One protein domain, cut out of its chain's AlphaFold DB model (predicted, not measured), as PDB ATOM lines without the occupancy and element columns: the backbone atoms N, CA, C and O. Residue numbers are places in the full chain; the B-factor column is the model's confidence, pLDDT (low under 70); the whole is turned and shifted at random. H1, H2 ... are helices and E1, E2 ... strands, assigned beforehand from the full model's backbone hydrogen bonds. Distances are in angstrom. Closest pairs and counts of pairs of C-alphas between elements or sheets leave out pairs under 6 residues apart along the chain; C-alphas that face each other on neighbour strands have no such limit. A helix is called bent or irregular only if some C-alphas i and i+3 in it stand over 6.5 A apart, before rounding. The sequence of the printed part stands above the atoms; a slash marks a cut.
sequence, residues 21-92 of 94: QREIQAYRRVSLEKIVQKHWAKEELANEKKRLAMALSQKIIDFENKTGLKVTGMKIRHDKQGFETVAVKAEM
ATOM      1  N   GLN A  21     221.848 148.211 173.630       74.00
ATOM      2  CA  GLN A  21     222.483 146.913 173.869       74.00
ATOM      3  C   GLN A  21     222.299 146.494 175.334       74.00
ATOM      4  O   GLN A  21     222.424 147.316 176.253       74.00
ATOM      5  N   ARG A  22     221.935 145.228 175.553       69.25
ATOM      6  CA  ARG A  22     221.515 144.691 176.858       69.25
ATOM      7  C   ARG A  22     222.560 144.957 177.946       69.25
ATOM      8  O   ARG A  22     222.216 145.219 179.096       69.25
ATOM      9  N   GLU A  23     223.821 144.979 177.547       66.94
ATOM     10  CA  GLU A  23     225.009 145.273 178.339       66.94
ATOM     11  C   GLU A  23     225.016 146.721 178.850       66.94
ATOM     12  O   GLU A  23     225.292 146.970 180.023       66.94
ATOM     13  N   ILE A  24     224.635 147.689 178.009       74.06
ATOM     14  CA  ILE A  24     224.553 149.107 178.382       74.06
ATOM     15  C   ILE A  24     223.371 149.340 179.334       74.06
ATOM     16  O   ILE A  24     223.483 150.123 180.281       74.06
ATOM     17  N   GLN A  25     222.244 148.649 179.130       74.12
ATOM     18  CA  GLN A  25     221.109 148.716 180.057       74.12
ATOM     19  C   GLN A  25     221.465 148.131 181.427       74.12
ATOM     20  O   GLN A  25     221.179 148.753 182.453       74.12
ATOM     21  N   ALA A  26     222.123 146.970 181.447       70.25
ATOM     22  CA  ALA A  26     222.614 146.343 182.670       70.25
ATOM     23  C   ALA A  26     223.611 147.253 183.404       70.25
ATOM     24  O   ALA A  26     223.452 147.487 184.601       70.25
ATOM     25  N   TYR A  27     224.568 147.849 182.686       74.69
ATOM     26  CA  TYR A  27     225.521 148.798 183.261       74.69
ATOM     27  C   TYR A  27     224.819 150.001 183.908       74.69
ATOM     28  O   TYR A  27     225.086 150.327 185.064       74.69
ATOM     29  N   ARG A  28     223.862 150.625 183.206       77.50
ATOM     30  CA  ARG A  28     223.103 151.772 183.736       77.50
ATOM     31  C   ARG A  28     222.302 151.414 184.990       77.50
ATOM     32  O   ARG A  28     222.290 152.215 185.922       77.50
ATOM     33  N   ARG A  29     221.675 150.232 185.043       77.88
ATOM     34  CA  ARG A  29     220.952 149.759 186.241       77.88
ATOM     35  C   ARG A  29     221.885 149.623 187.438       77.88
ATOM     36  O   ARG A  29     221.626 150.234 188.468       77.88
ATOM     37  N   VAL A  30     223.015 148.937 187.264       79.12
ATOM     38  CA  VAL A  30     224.015 148.759 188.329       79.12
ATOM     39  C   VAL A  30     224.558 150.106 188.820       79.12
ATOM     40  O   VAL A  30     224.756 150.308 190.018       79.12
ATOM     41  N   SER A  31     224.798 151.060 187.918       79.56
ATOM     42  CA  SER A  31     225.236 152.407 188.298       79.56
ATOM     43  C   SER A  31     224.177 153.166 189.101       79.56
ATOM     44  O   SER A  31     224.523 153.802 190.097       79.56
ATOM     45  N   LEU A  32     222.904 153.093 188.703       80.12
ATOM     46  CA  LEU A  32     221.802 153.740 189.419       80.12
ATOM     47  C   LEU A  32     221.583 153.120 190.800       80.12
ATOM     48  O   LEU A  32     221.479 153.858 191.775       80.12
ATOM     49  N   GLU A  33     221.607 151.793 190.907       80.75
ATOM     50  CA  GLU A  33     221.523 151.082 192.188       80.75
ATOM     51  C   GLU A  33     222.621 151.540 193.153       80.75
ATOM     52  O   GLU A  33     222.338 151.886 194.299       80.75
ATOM     53  N   LYS A  34     223.870 151.650 192.677       85.25
ATOM     54  CA  LYS A  34     224.992 152.158 193.485       85.25
ATOM     55  C   LYS A  34     224.792 153.605 193.936       85.25
ATOM     56  O   LYS A  34     225.177 153.951 195.052       85.25
ATOM     57  N   ILE A  35     224.249 154.470 193.078       84.56
ATOM     58  CA  ILE A  35     223.965 155.870 193.430       84.56
ATOM     59  C   ILE A  35     222.887 155.923 194.515       84.56
ATOM     60  O   ILE A  35     223.081 156.587 195.529       84.56
ATOM     61  N   VAL A  36     221.799 155.180 194.332       82.88
ATOM     62  CA  VAL A  36     220.678 155.123 195.274       82.88
ATOM     63  C   VAL A  36     221.131 154.575 196.633       82.88
ATOM     64  O   VAL A  36     220.888 155.214 197.653       82.88
ATOM     65  N   GLN A  37     221.895 153.478 196.662       82.81
ATOM     66  CA  GLN A  37     222.476 152.937 197.898       82.81
ATOM     67  C   GLN A  37     223.370 153.952 198.622       82.81
ATOM     68  O   GLN A  37     223.271 154.117 199.836       82.81
ATOM     69  N   LYS A  38     224.226 154.677 197.887       85.12
ATOM     70  CA  LYS A  38     225.063 155.737 198.472       85.12
ATOM     71  C   LYS A  38     224.232 156.884 199.042       85.12
ATOM     72  O   LYS A  38     224.642 157.475 200.039       85.12
ATOM     73  N   HIS A  39     223.116 157.233 198.408       83.12
ATOM     74  CA  HIS A  39     222.210 158.261 198.912       83.12
ATOM     75  C   HIS A  39     221.505 157.815 200.193       83.12
ATOM     76  O   HIS A  39     221.550 158.563 201.166       83.12
ATOM     77  N   TRP A  40     220.970 156.591 200.242       82.06
ATOM     78  CA  TRP A  40     220.381 156.050 201.470       82.06
ATOM     79  C   TRP A  40     221.386 155.976 202.617       82.06
ATOM     80  O   TRP A  40     221.097 156.472 203.698       82.06
ATOM     81  N   ALA A  41     222.603 155.479 202.377       85.69
ATOM     82  CA  ALA A  41     223.638 155.436 203.413       85.69
ATOM     83  C   ALA A  41     223.989 156.837 203.960       85.69
ATOM     84  O   ALA A  41     224.257 157.005 205.149       85.69
ATOM     85  N   LYS A  42     223.978 157.871 203.104       87.44
ATOM     86  CA  LYS A  42     224.170 159.266 203.537       87.44
ATOM     87  C   LYS A  42     222.997 159.780 204.367       87.44
ATOM     88  O   LYS A  42     223.225 160.513 205.326       87.44
ATOM     89  N   GLU A  43     221.772 159.435 203.988       87.31
ATOM     90  CA  GLU A  43     220.558 159.843 204.691       87.31
ATOM     91  C   GLU A  43     220.444 159.163 206.061       87.31
ATOM     92  O   GLU A  43     220.212 159.841 207.060       87.31
ATOM     93  N   GLU A  44     220.726 157.862 206.143       87.44
ATOM     94  CA  GLU A  44     220.831 157.132 207.410       87.44
ATOM     95  C   GLU A  44     221.893 157.748 208.325       87.44
ATOM     96  O   GLU A  44     221.618 158.028 209.491       87.44
ATOM     97  N   LEU A  45     223.082 158.058 207.791       85.38
ATOM     98  CA  LEU A  45     224.134 158.723 208.561       85.38
ATOM     99  C   LEU A  45     223.702 160.115 209.054       85.38
ATOM    100  O   LEU A  45     224.039 160.509 210.172       85.38
ATOM    101  N   ALA A  46     222.977 160.879 208.238       85.31
ATOM    102  CA  ALA A  46     222.458 162.187 208.631       85.31
ATOM    103  C   ALA A  46     221.397 162.070 209.737       85.31
ATOM    104  O   ALA A  46     221.434 162.831 210.707       85.31
ATOM    105  N   ASN A  47     220.499 161.089 209.631       87.88
ATOM    106  CA  ASN A  47     219.489 160.800 210.646       87.88
ATOM    107  C   ASN A  47     220.128 160.364 211.967       87.88
ATOM    108  O   ASN A  47     219.742 160.864 213.025       87.88
ATOM    109  N   GLU A  48     221.156 159.519 211.916       86.12
ATOM    110  CA  GLU A  48     221.888 159.091 213.107       86.12
ATOM    111  C   GLU A  48     222.616 160.267 213.775       86.12
ATOM    112  O   GLU A  48     222.507 160.463 214.985       86.12
ATOM    113  N   LYS A  49     223.270 161.135 212.991       81.75
ATOM    114  CA  LYS A  49     223.867 162.378 213.508       81.75
ATOM    115  C   LYS A  49     222.833 163.274 214.184       81.75
ATOM    116  O   LYS A  49     223.109 163.815 215.253       81.75
ATOM    117  N   LYS A  50     221.642 163.422 213.594       86.19
ATOM    118  CA  LYS A  50     220.549 164.211 214.178       86.19
ATOM    119  C   LYS A  50     220.065 163.601 215.493       86.19
ATOM    120  O   LYS A  50     219.903 164.326 216.471       86.19
ATOM    121  N   ARG A  51     219.893 162.277 215.538       90.94
ATOM    122  CA  ARG A  51     219.513 161.535 216.747       90.94
ATOM    123  C   ARG A  51     220.527 161.743 217.872       90.94
ATOM    124  O   ARG A  51     220.139 162.083 218.988       90.94
ATOM    125  N   LEU A  52     221.818 161.600 217.570       87.19
ATOM    126  CA  LEU A  52     222.902 161.813 218.531       87.19
ATOM    127  C   LEU A  52     222.974 163.268 219.004       87.19
ATOM    128  O   LEU A  52     223.134 163.505 220.198       87.19
ATOM    129  N   ALA A  53     222.804 164.235 218.099       84.50
ATOM    130  CA  ALA A  53     222.772 165.652 218.450       84.50
ATOM    131  C   ALA A  53     221.625 165.965 219.420       84.50
ATOM    132  O   ALA A  53     221.855 166.599 220.445       84.50
ATOM    133  N   MET A  54     220.416 165.459 219.153       87.44
ATOM    134  CA  MET A  54     219.273 165.623 220.059       87.44
ATOM    135  C   MET A  54     219.523 164.979 221.426       87.44
ATOM    136  O   MET A  54     219.276 165.603 222.456       87.44
ATOM    137  N   ALA A  55     220.049 163.752 221.449       89.19
ATOM    138  CA  ALA A  55     220.381 163.067 222.694       89.19
ATOM    139  C   ALA A  55     221.445 163.825 223.506       89.19
ATOM    140  O   ALA A  55     221.367 163.887 224.732       89.19
ATOM    141  N   LEU A  56     222.433 164.424 222.833       87.06
ATOM    142  CA  LEU A  56     223.455 165.243 223.475       87.06
ATOM    143  C   LEU A  56     222.879 166.551 224.026       87.06
ATOM    144  O   LEU A  56     223.177 166.899 225.164       87.06
ATOM    145  N   SER A  57     222.027 167.245 223.265       87.75
ATOM    146  CA  SER A  57     221.332 168.447 223.741       87.75
ATOM    147  C   SER A  57     220.507 168.161 224.991       87.75
ATOM    148  O   SER A  57     220.576 168.931 225.944       87.75
ATOM    149  N   GLN A  58     219.798 167.029 225.034       90.00
ATOM    150  CA  GLN A  58     219.047 166.637 226.225       90.00
ATOM    151  C   GLN A  58     219.968 166.411 227.429       90.00
ATOM    152  O   GLN A  58     219.697 166.920 228.510       90.00
ATOM    153  N   LYS A  59     221.100 165.719 227.243       89.06
ATOM    154  CA  LYS A  59     222.089 165.522 228.317       89.06
ATOM    155  C   LYS A  59     222.682 166.835 228.828       89.06
ATOM    156  O   LYS A  59     222.965 166.930 230.019       89.06
ATOM    157  N   ILE A  60     222.888 167.817 227.947       87.88
ATOM    158  CA  ILE A  60     223.350 169.154 228.338       87.88
ATOM    159  C   ILE A  60     222.289 169.821 229.209       87.88
ATOM    160  O   ILE A  60     222.606 170.199 230.326       87.88
ATOM    161  N   ILE A  61     221.032 169.864 228.764       89.12
ATOM    162  CA  ILE A  61     219.921 170.433 229.545       89.12
ATOM    163  C   ILE A  61     219.804 169.750 230.915       89.12
ATOM    164  O   ILE A  61     219.690 170.411 231.943       89.12
ATOM    165  N   ASP A  62     219.886 168.421 230.953       91.75
ATOM    166  CA  ASP A  62     219.824 167.662 232.203       91.75
ATOM    167  C   ASP A  62     221.002 167.987 233.134       91.75
ATOM    168  O   ASP A  62     220.836 168.024 234.354       91.75
ATOM    169  N   PHE A  63     222.198 168.209 232.581       89.00
ATOM    170  CA  PHE A  63     223.370 168.648 233.337       89.00
ATOM    171  C   PHE A  63     223.182 170.065 233.886       89.00
ATOM    172  O   PHE A  63     223.451 170.294 235.068       89.00
ATOM    173  N   GLU A  64     222.690 170.992 233.066       90.38
ATOM    174  CA  GLU A  64     222.441 172.375 233.477       90.38
ATOM    175  C   GLU A  64     221.412 172.427 234.609       90.38
ATOM    176  O   GLU A  64     221.661 173.033 235.648       90.38
ATOM    177  N   ASN A  65     220.314 171.679 234.481       90.19
ATOM    178  CA  ASN A  65     219.279 171.584 235.511       90.19
ATOM    179  C   ASN A  65     219.791 170.980 236.827       90.19
ATOM    180  O   ASN A  65     219.346 171.372 237.902       90.19
ATOM    181  N   LYS A  66     220.713 170.008 236.764       92.56
ATOM    182  CA  LYS A  66     221.261 169.339 237.957       92.56
ATOM    183  C   LYS A  66     222.317 170.165 238.678       92.56
ATOM    184  O   LYS A  66     222.440 170.057 239.893       92.56
ATOM    185  N   THR A  67     223.125 170.909 237.930       87.94
ATOM    186  CA  THR A  67     224.283 171.628 238.478       87.94
ATOM    187  C   THR A  67     224.024 173.111 238.689       87.94
ATOM    188  O   THR A  67     224.789 173.758 239.400       87.94
ATOM    189  N   GLY A  68     222.974 173.656 238.074       87.56
ATOM    190  CA  GLY A  68     222.736 175.094 238.015       87.56
ATOM    191  C   GLY A  68     223.768 175.841 237.168       87.56
ATOM    192  O   GLY A  68     223.775 177.063 237.185       87.56
ATOM    193  N   LEU A  69     224.655 175.140 236.451       88.12
ATOM    194  CA  LEU A  69     225.658 175.731 235.570       88.12
ATOM    195  C   LEU A  69     225.150 175.707 234.136       88.12
ATOM    196  O   LEU A  69     224.647 174.687 233.685       88.12
ATOM    197  N   LYS A  70     225.347 176.789 233.391       89.06
ATOM    198  CA  LYS A  70     225.023 176.877 231.970       89.06
ATOM    199  C   LYS A  70     226.225 176.477 231.126       89.06
ATOM    200  O   LYS A  70     227.314 177.015 231.310       89.06
ATOM    201  N   VAL A  71     226.045 175.568 230.176       86.56
ATOM    202  CA  VAL A  71     227.090 175.134 229.248       86.56
ATOM    203  C   VAL A  71     227.241 176.172 228.137       86.56
ATOM    204  O   VAL A  71     226.367 176.343 227.290       86.56
ATOM    205  N   THR A  72     228.382 176.863 228.110       86.12
ATOM    206  CA  THR A  72     228.672 177.937 227.139       86.12
ATOM    207  C   THR A  72     229.520 177.465 225.962       86.12
ATOM    208  O   THR A  72     229.624 178.149 224.942       86.12
ATOM    209  N   GLY A  73     230.106 176.269 226.044       83.81
ATOM    210  CA  GLY A  73     230.808 175.687 224.911       83.81
ATOM    211  C   GLY A  73     231.287 174.263 225.138       83.81
ATOM    212  O   GLY A  73     231.585 173.850 226.254       83.81
ATOM    213  N   MET A  74     231.424 173.522 224.042       81.94
ATOM    214  CA  MET A  74     231.968 172.170 224.030       81.94
ATOM    215  C   MET A  74     233.012 172.061 222.918       81.94
ATOM    216  O   MET A  74     232.771 172.476 221.786       81.94
ATOM    217  N   LYS A  75     234.187 171.517 223.236       80.75
ATOM    218  CA  LYS A  75     235.255 171.243 222.272       80.75
ATOM    219  C   LYS A  75     235.579 169.764 222.285       80.75
ATOM    220  O   LYS A  75     235.930 169.219 223.327       80.75
ATOM    221  N   ILE A  76     235.519 169.152 221.112       78.69
ATOM    222  CA  ILE A  76     235.967 167.780 220.898       78.69
ATOM    223  C   ILE A  76     237.384 167.861 220.340       78.69
ATOM    224  O   ILE A  76     237.639 168.585 219.377       78.69
ATOM    225  N   ARG A  77     238.324 167.174 220.985       78.44
ATOM    226  CA  ARG A  77     239.695 167.018 220.505       78.44
ATOM    227  C   ARG A  77     239.918 165.563 220.138       78.44
ATOM    228  O   ARG A  77     239.603 164.680 220.928       78.44
ATOM    229  N   HIS A  78     240.476 165.346 218.956       79.31
ATOM    230  CA  HIS A  78     240.957 164.040 218.529       79.31
ATOM    231  C   HIS A  78     242.447 163.968 218.834       79.31
ATOM    232  O   HIS A  78     243.208 164.851 218.423       79.31
ATOM    233  N   ASP A  79     242.861 162.955 219.583       77.75
ATOM    234  CA  ASP A  79     244.279 162.668 219.745       77.75
ATOM    235  C   ASP A  79     244.804 161.793 218.594       77.75
ATOM    236  O   ASP A  79     244.059 161.301 217.743       77.75
ATOM    237  N   LYS A  80     246.128 161.605 218.547       77.31
ATOM    238  CA  LYS A  80     246.790 160.786 217.517       77.31
ATOM    239  C   LYS A  80     246.450 159.290 217.621       77.31
ATOM    240  O   LYS A  80     246.845 158.533 216.741       77.31
ATOM    241  N   GLN A  81     245.772 158.868 218.689       75.44
ATOM    242  CA  GLN A  81     245.397 157.485 218.977       75.44
ATOM    243  C   GLN A  81     243.917 157.211 218.648       75.44
ATOM    244  O   GLN A  81     243.484 156.064 218.714       75.44
ATOM    245  N   GLY A  82     243.161 158.235 218.230       67.88
ATOM    246  CA  GLY A  82     241.755 158.124 217.845       67.88
ATOM    247  C   GLY A  82     240.768 158.287 219.004       67.88
ATOM    248  O   GLY A  82     239.576 158.070 218.796       67.88
ATOM    249  N   PHE A  83     241.216 158.682 220.201       59.88
ATOM    250  CA  PHE A  83     240.308 158.981 221.306       59.88
ATOM    251  C   PHE A  83     239.715 160.384 221.159       59.88
ATOM    252  O   PHE A  83     240.404 161.364 220.854       59.88
ATOM    253  N   GLU A  84     238.412 160.487 221.423       74.19
ATOM    254  CA  GLU A  84     237.700 161.758 221.495       74.19
ATOM    255  C   GLU A  84     237.717 162.271 222.936       74.19
ATOM    256  O   GLU A  84     237.031 161.748 223.812       74.19
ATOM    257  N   THR A  85     238.503 163.316 223.204       76.00
ATOM    258  CA  THR A  85     238.417 164.036 224.479       76.00
ATOM    259  C   THR A  85     237.417 165.176 224.346       76.00
ATOM    260  O   THR A  85     237.572 166.041 223.479       76.00
ATOM    261  N   VAL A  86     236.416 165.222 225.226       76.75
ATOM    262  CA  VAL A  86     235.413 166.295 225.256       76.75
ATOM    263  C   VAL A  86     235.731 167.259 226.396       76.75
ATOM    264  O   VAL A  86     235.740 166.876 227.562       76.75
ATOM    265  N   ALA A  87     236.000 168.520 226.064       80.56
ATOM    266  CA  ALA A  87     236.147 169.607 227.025       80.56
ATOM    267  C   ALA A  87     234.881 170.470 227.017       80.56
ATOM    268  O   ALA A  87     234.512 171.010 225.974       80.56
ATOM    269  N   VAL A  88     234.240 170.620 228.174       81.62
ATOM    270  CA  VAL A  88     233.016 171.413 228.352       81.62
ATOM    271  C   VAL A  88     233.346 172.657 229.175       81.62
ATOM    272  O   VAL A  88     234.021 172.562 230.196       81.62
ATOM    273  N   LYS A  89     232.901 173.826 228.715       85.81
ATOM    274  CA  LYS A  89     232.910 175.080 229.473       85.81
ATOM    275  C   LYS A  89     231.511 175.321 230.020       85.81
ATOM    276  O   LYS A  89     230.548 175.250 229.256       85.81
ATOM    277  N   ALA A  90     231.421 175.606 231.313       86.00
ATOM    278  CA  ALA A  90     230.173 175.955 231.966       86.00
ATOM    279  C   ALA A  90     230.387 177.121 232.939       86.00
ATOM    280  O   ALA A  90     231.457 177.240 233.533       86.00
ATOM    281  N   GLU A  91     229.377 177.973 233.070       87.44
ATOM    282  CA  GLU A  91     229.388 179.210 233.861       87.44
ATOM    283  C   GLU A  91     228.135 179.263 234.743       87.44
ATOM    284  O   GLU A  91     227.110 178.672 234.399       87.44
ATOM    285  N   MET A  92     228.194 179.947 235.890       83.56
ATOM    286  CA  MET A  92     226.980 180.202 236.672       83.56
ATOM    287  C   MET A  92     226.108 181.229 235.933       83.56
ATOM    288  O   MET A  92     226.641 182.251 235.499       83.56
TER     289      MET A  92
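What this domain is: This is residues 21 to 92 of the 94 residues of an uncharacterized protein of Syntrophus sp. PtaB.Bin001 (UniProt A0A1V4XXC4). One very long, straight helix, H1, makes the length of the model, and at its last residues a hairpin of two strands, E1 and E2, folds back and slants away from it, like the short arm of a lopsided V. Residues 21 to 59, of which 22 to 59 belong to H1, stick out free, and the hairpin is near the helix at residues 60 to 67 of H1. The printed part has 72 residues with one named helix and two named strands, in the order H1, E1, E2 along the chain; the sheet has the order E1 - E2 and is antiparallel, and the class is mixed, helices and strands. The whole is extended, with a radius of gyration of the C-alphas of 21.5 A and spans of 71 by 29 by 13 A.

How they stand to each other: H1, residues 22 to 67, is not bent, and every O i to N i+4 pair inside it is within hydrogen-bond range. A tight link of 2 residues joins it to E1, residues 70 to 78. H1 and E1 have 3 pairs of C-alphas within 8 A; the closest C-alphas of the two are those of Glu 64 and Lys 70, 5.4 A apart, while their centres are 23.8 A apart. E2, residues 84 to 91, follows E1 after a tight link of 5 residues. E1 and E2 form a hairpin, antiparallel, with 161 degrees between their directions. The C-alphas of Val 71 and Ala 90 face each other at 4.2 A, and those of His 78 and Glu 84 at 5.0 A. N 70 and O 91 are within hydrogen-bond range at 2.8 A, and so are N 85 and O 77 at 2.9 A. H1 and E2 are apart.

Where its parts are: H1 runs from Arg 22, with its C-alpha at (221.515, 144.691, 176.858), to Thr 67, with its C-alpha at (224.283, 171.628, 238.478), and measures 67.3 A from first to last C-alpha. E1 runs from Lys 70 to His 78 and measures 24.5 A. E2 runs from Glu 84 to Glu 91, measures 22.9 A and ends with C-alpha 91 at (229.388, 179.210, 233.861).

The domain as a whole: The two C-alphas farthest apart are those of Gln 21 and Met 92, the first and last printed residues, at 71.2 A. The printed part has no cut, and both links are tight. The mean pLDDT of the printed part is 82.6; residues 22 to 23 and residues 82 to 83 are under 70.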